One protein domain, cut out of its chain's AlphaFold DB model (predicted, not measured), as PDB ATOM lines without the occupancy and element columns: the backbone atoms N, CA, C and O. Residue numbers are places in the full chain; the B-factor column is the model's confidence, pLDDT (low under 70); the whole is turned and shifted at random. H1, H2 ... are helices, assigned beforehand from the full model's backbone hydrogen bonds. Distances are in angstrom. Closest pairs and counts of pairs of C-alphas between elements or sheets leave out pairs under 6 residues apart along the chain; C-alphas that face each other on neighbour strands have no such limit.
ATOM      1  N   SER A  11     -13.364  70.484  57.612       73.81
ATOM      2  CA  SER A  11     -12.341  69.452  57.803       73.81
ATOM      3  C   SER A  11     -12.757  68.406  58.843       73.81
ATOM      4  O   SER A  11     -12.285  67.273  58.766       73.81
ATOM      5  N   LEU A  12     -13.626  68.769  59.795       77.38
ATOM      6  CA  LEU A  12     -14.209  67.863  60.792       77.38
ATOM      7  C   LEU A  12     -15.383  67.055  60.215       77.38
ATOM      8  O   LEU A  12     -15.526  65.881  60.542       77.38
ATOM      9  N   ASN A  13     -16.161  67.646  59.302       78.56
ATOM     10  CA  ASN A  13     -17.322  67.017  58.658       78.56
ATOM     11  C   ASN A  13     -16.993  66.379  57.293       78.56
ATOM     12  O   ASN A  13     -17.895  66.051  56.517       78.56
ATOM     13  N   LEU A  14     -15.707  66.221  56.967       87.25
ATOM     14  CA  LEU A  14     -15.250  65.749  55.657       87.25
ATOM     15  C   LEU A  14     -15.731  64.322  55.346       87.25
ATOM     16  O   LEU A  14     -16.169  64.043  54.233       87.25
ATOM     17  N   GLU A  15     -15.688  63.428  56.339       87.06
ATOM     18  CA  GLU A  15     -16.159  62.043  56.202       87.06
ATOM     19  C   GLU A  15     -17.663  61.989  55.913       87.06
ATOM     20  O   GLU A  15     -18.086  61.343  54.956       87.06
ATOM     21  N   GLU A  16     -18.467  62.712  56.695       88.94
ATOM     22  CA  GLU A  16     -19.918  62.780  56.508       88.94
ATOM     23  C   GLU A  16     -20.283  63.417  55.160       88.94
ATOM     24  O   GLU A  16     -21.183  62.941  54.465       88.94
ATOM     25  N   THR A  17     -19.547  64.451  54.746       88.00
ATOM     26  CA  THR A  17     -19.733  65.107  53.446       88.00
ATOM     27  C   THR A  17     -19.486  64.126  52.303       88.00
ATOM     28  O   THR A  17     -20.372  63.925  51.475       88.00
ATOM     29  N   HIS A  18     -18.339  63.444  52.290       90.88
ATOM     30  CA  HIS A  18     -18.019  62.481  51.237       90.88
ATOM     31  C   HIS A  18     -18.907  61.236  51.265       90.88
ATOM     32  O   HIS A  18     -19.237  60.697  50.208       90.88
ATOM     33  N   PHE A  19     -19.344  60.789  52.445       93.38
ATOM     34  CA  PHE A  19     -20.331  59.719  52.558       93.38
ATOM     35  C   PHE A  19     -21.653  60.117  51.890       93.38
ATOM     36  O   PHE A  19     -22.184  59.376  51.061       93.38
ATOM     37  N   ASN A  20     -22.164  61.308  52.207       95.25
ATOM     38  CA  ASN A  20     -23.407  61.819  51.637       95.25
ATOM     39  C   ASN A  20     -23.291  62.073  50.128       95.25
ATOM     40  O   ASN A  20     -24.223  61.773  49.379       95.25
ATOM     41  N   GLU A  21     -22.148  62.587  49.668       95.31
ATOM     42  CA  GLU A  21     -21.838  62.759  48.246       95.31
ATOM     43  C   GLU A  21     -21.823  61.417  47.515       95.31
ATOM     44  O   GLU A  21     -22.554  61.254  46.538       95.31
ATOM     45  N   GLY A  22     -21.072  60.437  48.022       97.31
ATOM     46  CA  GLY A  22     -20.977  59.106  47.427       97.31
ATOM     47  C   GLY A  22     -22.316  58.369  47.421       97.31
ATOM     48  O   GLY A  22     -22.678  57.750  46.420       97.31
ATOM     49  N   TYR A  23     -23.106  58.486  48.494       97.31
ATOM     50  CA  TYR A  23     -24.463  57.940  48.538       97.31
ATOM     51  C   TYR A  23     -25.361  58.586  47.480       97.31
ATOM     52  O   TYR A  23     -26.046  57.889  46.730       97.31
ATOM     53  N   LYS A  24     -25.355  59.922  47.392       97.88
ATOM     54  CA  LYS A  24     -26.170  60.662  46.427       97.88
ATOM     55  C   LYS A  24     -25.764  60.335  44.993       97.88
ATOM     56  O   LYS A  24     -26.642  60.106  44.165       97.88
ATOM     57  N   GLU A  25     -24.467  60.292  44.705       97.50
ATOM     58  CA  GLU A  25     -23.936  59.913  43.397       97.50
ATOM     59  C   GLU A  25     -24.341  58.482  43.040       97.50
ATOM     60  O   GLU A  25     -24.951  58.261  41.994       97.50
ATOM     61  N   GLY A  26     -24.095  57.526  43.939       98.06
ATOM     62  CA  GLY A  26     -24.447  56.122  43.740       98.06
ATOM     63  C   GLY A  26     -25.946  55.915  43.530       98.06
ATOM     64  O   GLY A  26     -26.343  55.167  42.638       98.06
ATOM     65  N   TYR A  27     -26.792  56.621  44.284       97.94
ATOM     66  CA  TYR A  27     -28.243  56.568  44.120       97.94
ATOM     67  C   TYR A  27     -28.693  57.123  42.762       97.94
ATOM     68  O   TYR A  27     -29.463  56.474  42.054       97.94
ATOM     69  N   GLN A  28     -28.205  58.305  42.373       97.94
ATOM     70  CA  GLN A  28     -28.559  58.924  41.090       97.94
ATOM     71  C   GLN A  28     -28.074  58.079  39.909       97.94
ATOM     72  O   GLN A  28     -28.827  57.849  38.961       97.94
ATOM     73  N   HIS A  29     -26.842  57.573  39.988       97.88
ATOM     74  CA  HIS A  29     -26.277  56.695  38.974       97.88
ATOM     75  C   HIS A  29     -27.052  55.378  38.881       97.88
ATOM     76  O   HIS A  29     -27.475  54.993  37.794       97.88
ATOM     77  N   GLY A  30     -27.311  54.720  40.013       98.06
ATOM     78  CA  GLY A  30     -28.056  53.464  40.062       98.06
ATOM     79  C   GLY A  30     -29.476  53.597  39.513       98.06
ATOM     80  O   GLY A  30     -29.925  52.740  38.757       98.06
ATOM     81  N   LEU A  31     -30.165  54.702  39.816       97.81
ATOM     82  CA  LEU A  31     -31.497  54.973  39.276       97.81
ATOM     83  C   LEU A  31     -31.473  55.160  37.751       97.81
ATOM     84  O   LEU A  31     -32.326  54.615  37.047       97.81
ATOM     85  N   ALA A  32     -30.508  55.927  37.239       97.31
ATOM     86  CA  ALA A  32     -30.376  56.184  35.808       97.31
ATOM     87  C   ALA A  32     -30.016  54.908  35.033       97.31
ATOM     88  O   ALA A  32     -30.703  54.554  34.072       97.31
ATOM     89  N   THR A  33     -28.980  54.198  35.482       97.75
ATOM     90  CA  THR A  33     -28.498  52.969  34.846       97.75
ATOM     91  C   THR A  33     -29.537  51.858  34.947       97.75
ATOM     92  O   THR A  33     -29.878  51.259  33.932       97.75
ATOM     93  N   GLY A  34     -30.147  51.656  36.120       98.00
ATOM     94  CA  GLY A  34     -31.178  50.634  36.309       98.00
ATOM     95  C   GLY A  34     -32.400  50.844  35.411       98.00
ATOM     96  O   GLY A  34     -32.940  49.884  34.863       98.00
ATOM     97  N   LYS A  35     -32.814  52.099  35.181       97.75
ATOM     98  CA  LYS A  35     -33.908  52.409  34.247       97.75
ATOM     99  C   LYS A  35     -33.554  52.052  32.804       97.75
ATOM    100  O   LYS A  35     -34.402  51.525  32.081       97.75
ATOM    101  N   GLU A  36     -32.337  52.362  32.372       97.81
ATOM    102  CA  GLU A  36     -31.888  52.051  31.016       97.81
ATOM    103  C   GLU A  36     -31.722  50.541  30.814       97.81
ATOM    104  O   GLU A  36     -32.222  49.998  29.829       97.81
ATOM    105  N   GLU A  37     -31.115  49.842  31.771       97.19
ATOM    106  CA  GLU A  37     -30.964  48.387  31.736       97.19
ATOM    107  C   GLU A  37     -32.319  47.678  31.701       97.19
ATOM    108  O   GLU A  37     -32.546  46.839  30.828       97.19
ATOM    109  N   ALA A  38     -33.259  48.059  32.573       96.19
ATOM    110  CA  ALA A  38     -34.600  47.479  32.591       96.19
ATOM    111  C   ALA A  38     -35.324  47.667  31.249       96.19
ATOM    112  O   ALA A  38     -35.958  46.739  30.744       96.19
ATOM    113  N   ARG A  39     -35.185  48.845  30.627       96.69
ATOM    114  CA  ARG A  39     -35.756  49.125  29.303       96.69
ATOM    115  C   ARG A  39     -35.148  48.226  28.226       96.69
ATOM    116  O   ARG A  39     -35.882  47.687  27.401       96.69
ATOM    117  N   GLN A  40     -33.826  48.087  28.213       97.88
ATOM    118  CA  GLN A  40     -33.115  47.269  27.230       97.88
ATOM    119  C   GLN A  40     -33.462  45.787  27.377       97.88
ATOM    120  O   GLN A  40     -33.778  45.128  26.386       97.88
ATOM    121  N   VAL A  41     -33.461  45.278  28.611       96.44
ATOM    122  CA  VAL A  41     -33.835  43.892  28.907       96.44
ATOM    123  C   VAL A  41     -35.278  43.638  28.488       96.44
ATOM    124  O   VAL A  41     -35.506  42.711  27.719       96.44
ATOM    125  N   GLY A  42     -36.225  44.486  28.899       94.88
ATOM    126  CA  GLY A  42     -37.640  44.325  28.555       94.88
ATOM    127  C   GLY A  42     -37.913  44.373  27.047       94.88
ATOM    128  O   GLY A  42     -38.712  43.591  26.541       94.88
ATOM    129  N   LEU A  43     -37.220  45.245  26.304       96.25
ATOM    130  CA  LEU A  43     -37.320  45.280  24.840       96.25
ATOM    131  C   LEU A  43     -36.795  43.998  24.201       96.25
ATOM    132  O   LEU A  43     -37.437  43.453  23.306       96.25
ATOM    133  N   LYS A  44     -35.630  43.525  24.652       96.94
ATOM    134  CA  LYS A  44     -35.010  42.315  24.120       96.94
ATOM    135  C   LYS A  44     -35.883  41.089  24.387       96.94
ATOM    136  O   LYS A  44     -36.236  40.388  23.445       96.94
ATOM    137  N   THR A  45     -36.257  40.854  25.644       94.31
ATOM    138  CA  THR A  45     -37.053  39.680  26.027       94.31
ATOM    139  C   THR A  45     -38.444  39.728  25.407       94.31
ATOM    140  O   THR A  45     -38.916  38.724  24.878       94.31
ATOM    141  N   GLY A  46     -39.078  40.905  25.384       94.94
ATOM    142  CA  GLY A  46     -40.370  41.099  24.732       94.94
ATOM    143  C   GLY A  46     -40.325  40.812  23.229       94.94
ATOM    144  O   GLY A  46     -41.242  40.182  22.702       94.94
ATOM    145  N   PHE A  47     -39.254  41.219  22.538       96.50
ATOM    146  CA  PHE A  47     -39.071  40.900  21.123       96.50
ATOM    147  C   PHE A  47     -38.875  39.398  20.895       96.50
ATOM    148  O   PHE A  47     -39.558  38.837  20.047       96.50
ATOM    149  N   GLU A  48     -38.002  38.741  21.665       96.31
ATOM    150  CA  GLU A  48     -37.737  37.297  21.545       96.31
ATOM    151  C   GLU A  48     -39.019  36.466  21.736       96.31
ATOM    152  O   GLU A  48     -39.324  35.576  20.939       96.31
ATOM    153  N   VAL A  49     -39.821  36.799  22.753       96.12
ATOM    154  CA  VAL A  49     -41.114  36.145  23.009       96.12
ATOM    155  C   VAL A  49     -42.116  36.441  21.893       96.12
ATOM    156  O   VAL A  49     -42.780  35.532  21.388       96.12
ATOM    157  N   GLY A  50     -42.228  37.707  21.486       96.75
ATOM    158  CA  GLY A  50     -43.147  38.131  20.432       96.75
ATOM    159  C   GLY A  50     -42.832  37.495  19.076       96.75
ATOM    160  O   GLY A  50     -43.750  37.082  18.365       96.75
ATOM    161  N   GLU A  51     -41.551  37.366  18.737       97.94
ATOM    162  CA  GLU A  51     -41.079  36.673  17.539       97.94
ATOM    163  C   GLU A  51     -41.502  35.201  17.557       97.94
ATOM    164  O   GLU A  51     -42.108  34.725  16.592       97.94
ATOM    165  N   GLU A  52     -41.250  34.484  18.658       97.88
ATOM    166  CA  GLU A  52     -41.596  33.065  18.767       97.88
ATOM    167  C   GLU A  52     -43.119  32.842  18.681       97.88
ATOM    168  O   GLU A  52     -43.589  31.973  17.938       97.88
ATOM    169  N   LEU A  53     -43.915  33.663  19.375       98.06
ATOM    170  CA  LEU A  53     -45.380  33.601  19.314       98.06
ATOM    171  C   LEU A  53     -45.918  33.936  17.919       98.06
ATOM    172  O   LEU A  53     -46.811  33.247  17.417       98.06
ATOM    173  N   GLY A  54     -45.372  34.971  17.278       98.06
ATOM    174  CA  GLY A  54     -45.743  35.376  15.925       98.06
ATOM    175  C   GLY A  54     -45.423  34.295  14.893       98.06
ATOM    176  O   GLY A  54     -46.262  33.975  14.047       98.06
ATOM    177  N   PHE A  55     -44.252  33.664  15.012       98.50
ATOM    178  CA  PHE A  55     -43.868  32.515  14.199       98.50
ATOM    179  C   PHE A  55     -44.874  31.365  14.348       98.50
ATOM    180  O   PHE A  55     -45.413  30.873  13.353       98.50
ATOM    181  N   TYR A  56     -45.200  30.979  15.585       98.50
ATOM    182  CA  TYR A  56     -46.183  29.931  15.848       98.50
ATOM    183  C   TYR A  56     -47.572  30.272  15.318       98.50
ATOM    184  O   TYR A  56     -48.233  29.399  14.747       98.50
ATOM    185  N   ARG A  57     -48.004  31.530  15.441       98.50
ATOM    186  CA  ARG A  57     -49.281  31.983  14.887       98.50
ATOM    187  C   ARG A  57     -49.316  31.817  13.370       98.50
ATOM    188  O   ARG A  57     -50.257  31.219  12.855       98.50
ATOM    189  N   GLY A  58     -48.261  32.244  12.678       98.44
ATOM    190  CA  GLY A  58     -48.128  32.060  11.233       98.44
ATOM    191  C   GLY A  58     -48.192  30.586  10.817       98.44
ATOM    192  O   GLY A  58     -48.911  30.239   9.879       98.44
ATOM    193  N   CYS A  59     -47.509  29.692  11.542       97.81
ATOM    194  CA  CYS A  59     -47.587  28.251  11.284       97.81
ATOM    195  C   CYS A  59     -49.010  27.704  11.454       97.81
ATOM    196  O   CYS A  59     -49.497  26.988  10.580       97.81
ATOM    197  N   VAL A  60     -49.684  28.055  12.553       98.25
ATOM    198  CA  VAL A  60     -51.067  27.637  12.820       98.25
ATOM    199  C   VAL A  60     -52.003  28.104  11.705       98.25
ATOM    200  O   VAL A  60     -52.821  27.314  11.230       98.25
ATOM    201  N   ASP A  61     -51.863  29.346  11.239       98.38
ATOM    202  CA  ASP A  61     -52.694  29.897  10.166       98.38
ATOM    203  C   ASP A  61     -52.493  29.139   8.840       98.38
ATOM    204  O   ASP A  61     -53.473  28.755   8.188       98.38
ATOM    205  N   VAL A  62     -51.239  28.841   8.477       97.44
ATOM    206  CA  VAL A  62     -50.897  28.062   7.272       97.44
ATOM    207  C   VAL A  62     -51.397  26.621   7.370       97.44
ATOM    208  O   VAL A  62     -52.021  26.125   6.431       97.44
ATOM    209  N   TRP A  63     -51.180  25.938   8.497       96.75
ATOM    210  CA  TRP A  63     -51.658  24.567   8.688       96.75
ATOM    211  C   TRP A  63     -53.179  24.488   8.661       96.75
ATOM    212  O   TRP A  63     -53.731  23.620   7.991       96.75
ATOM    213  N   ASN A  64     -53.871  25.426   9.309       96.88
ATOM    214  CA  ASN A  64     -55.326  25.503   9.239       96.88
ATOM    215  C   ASN A  64     -55.815  25.734   7.804       96.88
ATOM    216  O   ASN A  64     -56.817  25.143   7.401       96.88
ATOM    217  N   ALA A  65     -55.127  26.562   7.012       97.06
ATOM    218  CA  ALA A  65     -55.451  26.731   5.599       97.06
ATOM    219  C   ALA A  65     -55.271  25.427   4.810       97.06
ATOM    220  O   ALA A  65     -56.178  25.034   4.079       97.06
ATOM    221  N   ALA A  66     -54.158  24.719   5.009       95.69
ATOM    222  CA  ALA A  66     -53.894  23.448   4.343       95.69
ATOM    223  C   ALA A  66     -54.913  22.357   4.731       95.69
ATOM    224  O   ALA A  66     -55.429  21.668   3.854       95.69
ATOM    225  N   ILE A  67     -55.273  22.259   6.017       95.25
ATOM    226  CA  ILE A  67     -56.314  21.345   6.519       95.25
ATOM    227  C   ILE A  67     -57.671  21.650   5.874       95.25
ATOM    228  O   ILE A  67     -58.405  20.726   5.544       95.25
ATOM    229  N   ARG A  68     -58.019  22.929   5.674       95.56
ATOM    230  CA  ARG A  68     -59.272  23.302   4.993       95.56
ATOM    231  C   ARG A  68     -59.292  22.889   3.523       95.56
ATOM    232  O   ARG A  68     -60.355  22.534   3.027       95.56
ATOM    233  N   VAL A  69     -58.151  22.968   2.836       96.75
ATOM    234  CA  VAL A  69     -58.037  22.598   1.416       96.75
ATOM    235  C   VAL A  69     -58.130  21.085   1.232       96.75
ATOM    236  O   VAL A  69     -58.851  20.623   0.354       96.75
ATOM    237  N   ASP A  70     -57.420  20.316   2.058       93.69
ATOM    238  CA  ASP A  70     -57.448  18.855   2.014       93.69
ATOM    239  C   ASP A  70     -57.371  18.276   3.440       93.69
ATOM    240  O   ASP A  70     -56.279  18.042   3.975       93.69
ATOM    241  N   PRO A  71     -58.534  18.008   4.067       90.69
ATOM    242  CA  PRO A  71     -58.597  17.479   5.426       90.69
ATOM    243  C   PRO A  71     -57.938  16.107   5.592       90.69
ATOM    244  O   PRO A  71     -57.633  15.713   6.715       90.69
ATOM    245  N   SER A  72     -57.723  15.361   4.504       92.44
ATOM    246  CA  SER A  72     -57.127  14.022   4.554       92.44
ATOM    247  C   SER A  72     -55.598  14.040   4.641       92.44
ATOM    248  O   SER A  72     -54.998  13.041   5.034       92.44
ATOM    249  N   ARG A  73     -54.959  15.182   4.338       87.62
ATOM    250  CA  ARG A  73     -53.491  15.342   4.375       87.62
ATOM    251  C   ARG A  73     -52.907  15.249   5.770       87.62
ATOM    252  O   ARG A  73     -51.764  14.833   5.916       87.62
ATOM    253  N   PHE A  74     -53.675  15.651   6.775       90.50
ATOM    254  CA  PHE A  74     -53.242  15.652   8.163       90.50
ATOM    255  C   PHE A  74     -54.065  14.652   8.955       90.50
ATOM    256  O   PHE A  74     -55.294  14.665   8.899       90.50
ATOM    257  N   SER A  75     -53.398  13.821   9.756       93.88
ATOM    258  CA  SER A  75     -54.107  12.930  10.674       93.88
ATOM    259  C   SER A  75     -54.968  13.729  11.660       93.88
ATOM    260  O   SER A  75     -54.648  14.866  12.021       93.88
ATOM    261  N   THR A  76     -56.037  13.115  12.168       94.50
ATOM    262  CA  THR A  76     -56.914  13.727  13.184       94.50
ATOM    263  C   THR A  76     -56.137  14.189  14.421       94.50
ATOM    264  O   THR A  76     -56.455  15.223  15.013       94.50
ATOM    265  N   ARG A  77     -55.064  13.471  14.781       94.44
ATOM    266  CA  ARG A  77     -54.135  13.845  15.855       94.44
ATOM    267  C   ARG A  77     -53.410  15.160  15.560       94.44
ATOM    268  O   ARG A  77     -53.308  15.999  16.457       94.44
ATOM    269  N   ILE A  78     -52.911  15.346  14.338       95.12
ATOM    270  CA  ILE A  78     -52.232  16.586  13.945       95.12
ATOM    271  C   ILE A  78     -53.224  17.745  13.886       95.12
ATOM    272  O   ILE A  78     -52.959  18.785  14.478       95.12
ATOM    273  N   GLN A  79     -54.409  17.545  13.305       96.06
ATOM    274  CA  GLN A  79     -55.457  18.574  13.281       96.06
ATOM    275  C   GLN A  79     -55.840  19.042  14.695       96.06
ATOM    276  O   GLN A  79     -55.934  20.241  14.959       96.06
ATOM    277  N   LYS A  80     -55.995  18.102  15.639       96.56
ATOM    278  CA  LYS A  80     -56.238  18.421  17.053       96.56
ATOM    279  C   LYS A  80     -55.075  19.209  17.667       96.56
ATOM    280  O   LYS A  80     -55.315  20.198  18.354       96.56
ATOM    281  N   SER A  81     -53.836  18.808  17.384       97.06
ATOM    282  CA  SER A  81     -52.636  19.483  17.899       97.06
ATOM    283  C   SER A  81     -52.524  20.923  17.388       97.06
ATOM    284  O   SER A  81     -52.221  21.814  18.177       97.06
ATOM    285  N   VAL A  82     -52.832  21.170  16.109       97.75
ATOM    286  CA  VAL A  82     -52.873  22.519  15.510       97.75
ATOM    287  C   VAL A  82     -53.929  23.388  16.198       97.75
ATOM    288  O   VAL A  82     -53.639  24.522  16.578       97.75
ATOM    289  N   LYS A  83     -55.136  22.852  16.427       97.50
ATOM    290  CA  LYS A  83     -56.212  23.576  17.123       97.50
ATOM    291  C   LYS A  83     -55.830  23.941  18.559       97.50
ATOM    292  O   LYS A  83     -56.048  25.071  18.986       97.50
ATOM    293  N   GLU A  84     -55.261  22.998  19.304       98.00
ATOM    294  CA  GLU A  84     -54.792  23.244  20.672       98.00
ATOM    295  C   GLU A  84     -53.651  24.264  20.713       98.00
ATOM    296  O   GLU A  84     -53.621  25.097  21.612       98.00
ATOM    297  N   MET A  85     -52.733  24.218  19.744       98.31
ATOM    298  CA  MET A  85     -51.648  25.191  19.630       98.31
ATOM    299  C   MET A  85     -52.188  26.605  19.385       98.31
ATOM    300  O   MET A  85     -51.764  27.529  20.070       98.31
ATOM    301  N   GLY A  86     -53.179  26.770  18.501       98.38
ATOM    302  CA  GLY A  86     -53.866  28.053  18.315       98.38
ATOM    303  C   GLY A  86     -54.515  28.572  19.602       98.38
ATOM    304  O   GLY A  86     -54.317  29.726  19.970       98.38
ATOM    305  N   GLY A  87     -55.203  27.697  20.340       98.25
ATOM    306  CA  GLY A  87     -55.816  28.064  21.618       98.25
ATOM    307  C   GLY A  87     -54.810  28.432  22.716       98.25
ATOM    308  O   GLY A  87     -55.137  29.233  23.585       98.25
ATOM    309  N   LEU A  88     -53.595  27.874  22.697       98.31
ATOM    310  CA  LEU A  88     -52.520  28.278  23.613       98.31
ATOM    311  C   LEU A  88     -51.972  29.667  23.270       98.31
ATOM    312  O   LEU A  88     -51.741  30.455  24.179       98.31
ATOM    313  N   ILE A  89     -51.815  29.981  21.980       97.94
ATOM    314  CA  ILE A  89     -51.375  31.313  21.533       97.94
ATOM    315  C   ILE A  89     -52.386  32.383  21.966       97.94
ATOM    316  O   ILE A  89     -51.989  33.433  22.453       97.94
ATOM    317  N   GLU A  90     -53.688  32.117  21.829       97.06
ATOM    318  CA  GLU A  90     -54.748  33.057  22.231       97.06
ATOM    319  C   GLU A  90     -54.809  33.305  23.743       97.06
ATOM    320  O   GLU A  90     -55.246  34.370  24.169       97.06
ATOM    321  N   LYS A  91     -54.391  32.326  24.550       96.62
ATOM    322  CA  LYS A  91     -54.386  32.420  26.015       96.62
ATOM    323  C   LYS A  91     -53.096  32.992  26.588       96.62
ATOM    324  O   LYS A  91     -53.040  33.208  27.792       96.62
ATOM    325  N   TYR A  92     -52.064  33.182  25.768       97.19
ATOM    326  CA  TYR A  92     -50.779  33.652  26.258       97.19
ATOM    327  C   TYR A  92     -50.910  35.076  26.840       97.19
ATOM    328  O   TYR A  92     -51.377  35.975  26.128       97.19
ATOM    329  N   PRO A  93     -50.495  35.315  28.098       96.00
ATOM    330  CA  PRO A  93     -50.691  36.591  28.781       96.00
ATOM    331  C   PRO A  93     -49.659  37.642  28.335       96.00
ATOM    332  O   PRO A  93     -48.713  37.973  29.040       96.00
ATOM    333  N   LEU A  94     -49.847  38.214  27.140       91.12
ATOM    334  CA  LEU A  94     -48.911  39.184  26.543       91.12
ATOM    335  C   LEU A  94     -48.659  40.437  27.400       91.12
ATOM    336  O   LEU A  94     -47.604  41.054  27.283       91.12
ATOM    337  N   SER A  95     -49.637  40.848  28.209       90.00
ATOM    338  CA  SER A  95     -49.545  42.044  29.061       90.00
ATOM    339  C   SER A  95     -49.095  41.744  30.490       90.00
ATOM    340  O   SER A  95     -48.820  42.681  31.235       90.00
ATOM    341  N   GLU A  96     -48.999  40.469  30.861       93.69
ATOM    342  CA  GLU A  96     -48.650  40.017  32.208       93.69
ATOM    343  C   GLU A  96     -47.468  39.038  32.099       93.69
ATOM    344  O   GLU A  96     -47.629  37.835  32.288       93.69
ATOM    345  N   PRO A  97     -46.259  39.530  31.751       88.06
ATOM    346  CA  PRO A  97     -45.092  38.674  31.517       88.06
ATOM    347  C   PRO A  97     -44.595  37.949  32.778       88.06
ATOM    348  O   PRO A  97     -43.774  37.043  32.670       88.06
ATOM    349  N   GLU A  98     -45.072  38.349  33.958       91.12
ATOM    350  CA  GLU A  98     -44.782  37.712  35.249       91.12
ATOM    351  C   GLU A  98     -45.801  36.619  35.618       91.12
ATOM    352  O   GLU A  98     -45.659  35.981  36.659       91.12
ATOM    353  N   ASP A  99     -46.827  36.394  34.789       95.69
ATOM    354  CA  ASP A  99     -47.816  35.344  35.017       95.69
ATOM    355  C   ASP A  99     -47.142  33.961  35.021       95.69
ATOM    356  O   ASP A  99     -46.399  33.592  34.106       95.69
ATOM    357  N   GLU A 100     -47.425  33.170  36.056       94.00
ATOM    358  CA  GLU A 100     -46.819  31.851  36.278       94.00
ATOM    359  C   GLU A 100     -47.081  30.867  35.119       94.00
ATOM    360  O   GLU A 100     -46.319  29.918  34.915       94.00
ATOM    361  N   SER A 101     -48.133  31.095  34.324       95.56
ATOM    362  CA  SER A 101     -48.496  30.265  33.174       95.56
ATOM    363  C   SER A 101     -47.633  30.502  31.933       95.56
ATOM    364  O   SER A 101     -47.636  29.653  31.035       95.56
ATOM    365  N   VAL A 102     -46.867  31.600  31.859       96.06
ATOM    366  CA  VAL A 102     -46.036  31.948  30.690       96.06
ATOM    367  C   VAL A 102     -45.121  30.791  30.282       96.06
ATOM    368  O   VAL A 102     -45.114  30.377  29.116       96.06
ATOM    369  N   GLU A 103     -44.384  30.235  31.243       95.44
ATOM    370  CA  GLU A 103     -43.424  29.156  30.994       95.44
ATOM    371  C   GLU A 103     -44.119  27.852  30.578       95.44
ATOM    372  O   GLU A 103     -43.682  27.169  29.645       95.44
ATOM    373  N   GLU A 104     -45.249  27.522  31.211       97.50
ATOM    374  CA  GLU A 104     -46.035  26.333  30.873       97.50
ATOM    375  C   GLU A 104     -46.609  26.425  29.450       97.50
ATOM    376  O   GLU A 104     -46.524  25.463  28.669       97.50
ATOM    377  N   ILE A 105     -47.166  27.584  29.084       98.06
ATOM    378  CA  ILE A 105     -47.742  27.816  27.759       98.06
ATOM    379  C   ILE A 105     -46.641  27.750  26.695       98.06
ATOM    380  O   ILE A 105     -46.804  27.016  25.715       98.06
ATOM    381  N   MET A 106     -45.496  28.419  26.888       97.81
ATOM    382  CA  MET A 106     -44.372  28.353  25.938       97.81
ATOM    383  C   MET A 106     -43.816  26.938  25.792       97.81
ATOM    384  O   MET A 106     -43.589  26.467  24.671       97.81
ATOM    385  N   GLY A 107     -43.637  26.220  26.904       98.19
ATOM    386  CA  GLY A 107     -43.227  24.817  26.889       98.19
ATOM    387  C   GLY A 107     -44.195  23.948  26.080       98.19
ATOM    388  O   GLY A 107     -43.773  23.155  25.228       98.19
ATOM    389  N   SER A 108     -45.498  24.157  26.277       98.19
ATOM    390  CA  SER A 108     -46.561  23.456  25.555       98.19
ATOM    391  C   SER A 108     -46.584  23.787  24.060       98.19
ATOM    392  O   SER A 108     -46.733  22.878  23.238       98.19
ATOM    393  N   LEU A 109     -46.388  25.055  23.684       98.50
ATOM    394  CA  LEU A 109     -46.285  25.495  22.289       98.50
ATOM    395  C   LEU A 109     -45.102  24.825  21.582       98.50
ATOM    396  O   LEU A 109     -45.286  24.179  20.547       98.50
ATOM    397  N   ARG A 110     -43.908  24.876  22.186       98.31
ATOM    398  CA  ARG A 110     -42.684  24.243  21.663       98.31
ATOM    399  C   ARG A 110     -42.838  22.730  21.497       98.31
ATOM    400  O   ARG A 110     -42.299  22.148  20.552       98.31
ATOM    401  N   LEU A 111     -43.544  22.065  22.415       97.75
ATOM    402  CA  LEU A 111     -43.812  20.629  22.325       97.75
ATOM    403  C   LEU A 111     -44.787  20.307  21.185       97.75
ATOM    404  O   LEU A 111     -44.514  19.414  20.381       97.75
ATOM    405  N   LYS A 112     -45.900  21.041  21.079       96.94
ATOM    406  CA  LYS A 112     -46.886  20.840  20.005       96.94
ATOM    407  C   LYS A 112     -46.285  21.111  18.633       96.94
ATOM    408  O   LYS A 112     -46.485  20.302  17.731       96.94
ATOM    409  N   PHE A 113     -45.482  22.164  18.500       97.69
ATOM    410  CA  PHE A 113     -44.749  22.455  17.271       97.69
ATOM    411  C   PHE A 113     -43.891  21.263  16.825       97.69
ATOM    412  O   PHE A 113     -43.962  20.835  15.671       97.69
ATOM    413  N   ARG A 114     -43.132  20.656  17.753       96.69
ATOM    414  CA  ARG A 114     -42.327  19.454  17.473       96.69
ATOM    415  C   ARG A 114     -43.177  18.274  17.009       96.69
ATOM    416  O   ARG A 114     -42.782  17.597  16.065       96.69
ATOM    417  N   VAL A 115     -44.323  18.037  17.649       93.50
ATOM    418  CA  VAL A 115     -45.254  16.960  17.269       93.50
ATOM    419  C   VAL A 115     -45.807  17.183  15.863       93.50
ATOM    420  O   VAL A 115     -45.826  16.244  15.076       93.50
ATOM    421  N   ILE A 116     -46.223  18.409  15.540       94.44
ATOM    422  CA  ILE A 116     -46.803  18.743  14.233       94.44
ATOM    423  C   ILE A 116     -45.763  18.631  13.120       94.44
ATOM    424  O   ILE A 116     -46.074  18.129  12.052       94.44
ATOM    425  N   ARG A 117     -44.515  19.040  13.368       92.38
ATOM    426  CA  ARG A 117     -43.433  18.925  12.379       92.38
ATOM    427  C   ARG A 117     -42.990  17.476  12.131       92.38
ATOM    428  O   ARG A 117     -42.382  17.196  11.104       92.38
ATOM    429  N   ALA A 118     -43.196  16.586  13.101       87.81
ATOM    430  CA  ALA A 118     -42.755  15.194  13.031       87.81
ATOM    431  C   ALA A 118     -43.807  14.230  12.454       87.81
ATOM    432  O   ALA A 118     -43.459  13.084  12.171       87.81
ATOM    433  N   GLY A 119     -45.068  14.657  12.347       70.19
ATOM    434  CA  GLY A 119     -46.180  13.856  11.824       70.19
ATOM    435  C   GLY A 119     -46.623  14.309  10.447       70.19
ATOM    436  O   GLY A 119     -47.192  13.446   9.745       70.19
TER     437      GLY A 119
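What this domain is: This is residues 11 to 119 of the 119 residues of the protein "Protein ORAOV1 homolog" of Rhizophora mucronata (UniProt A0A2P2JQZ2). One very long helix, H1, has a free-standing arm in its first half, residues 14 to 41, while its later part packs with two shorter helices, H2 and H3, that fold back beside it into a small head. The three make an up-and-down bundle, each helix running against the one before it in the chain. The printed part has 109 residues with three named helices, in the order H1, H2, H3, and no named strand; the class is all helix. The whole is extended, with a radius of gyration of the C-alphas of 24.5 A, and spans 89 by 22 by 20 A, the arm making much of the length.

Where its parts are: H1, residues 14 to 69, begins with C-alpha 14 at (-15.250, 65.749, 55.657), ends with C-alpha 69 at (-58.037, 22.598, 1.416) and is 81.5 A long. H2, residues 76 to 91, is 22.8 A long. H3, residues 101 to 118, is 25.8 A long and ends with C-alpha 118 at (-42.755, 15.194, 13.031).

How they stand to each other: H1 touches H2 with residues 53 to 67 alone; the closest C-alphas are those of Val 60 and Val 82, 6.1 A apart. This helical hairpin runs opposite ways at a shallow tilt of 32 degrees, only just short of steep. H2 and H3, also a helical hairpin, touch, closest at the C-alphas of Ile 78 and Ile 116, 5.8 A apart, and run opposite ways at a shallow tilt of 27 degrees. H1 and H3 are close but not clearly touching: their closest C-alphas, of Tyr 56 and Phe 113, are 7.7 A apart. They run the same way at a steep tilt of 36 degrees, only just past shallow. In H1, H2 and H3 every O i to N i+4 pair is within hydrogen-bond range.

The domain as a whole: The two C-alphas farthest apart, those of Ser 11 and Ser 72, are 89.0 A apart. Without residues 11 to 41, which stand free, the body spans 43 by 19 by 19 A. The printed part has no cut, and both links are short. The mean pLDDT of the printed part is 95.0, and no printed residue is under 70.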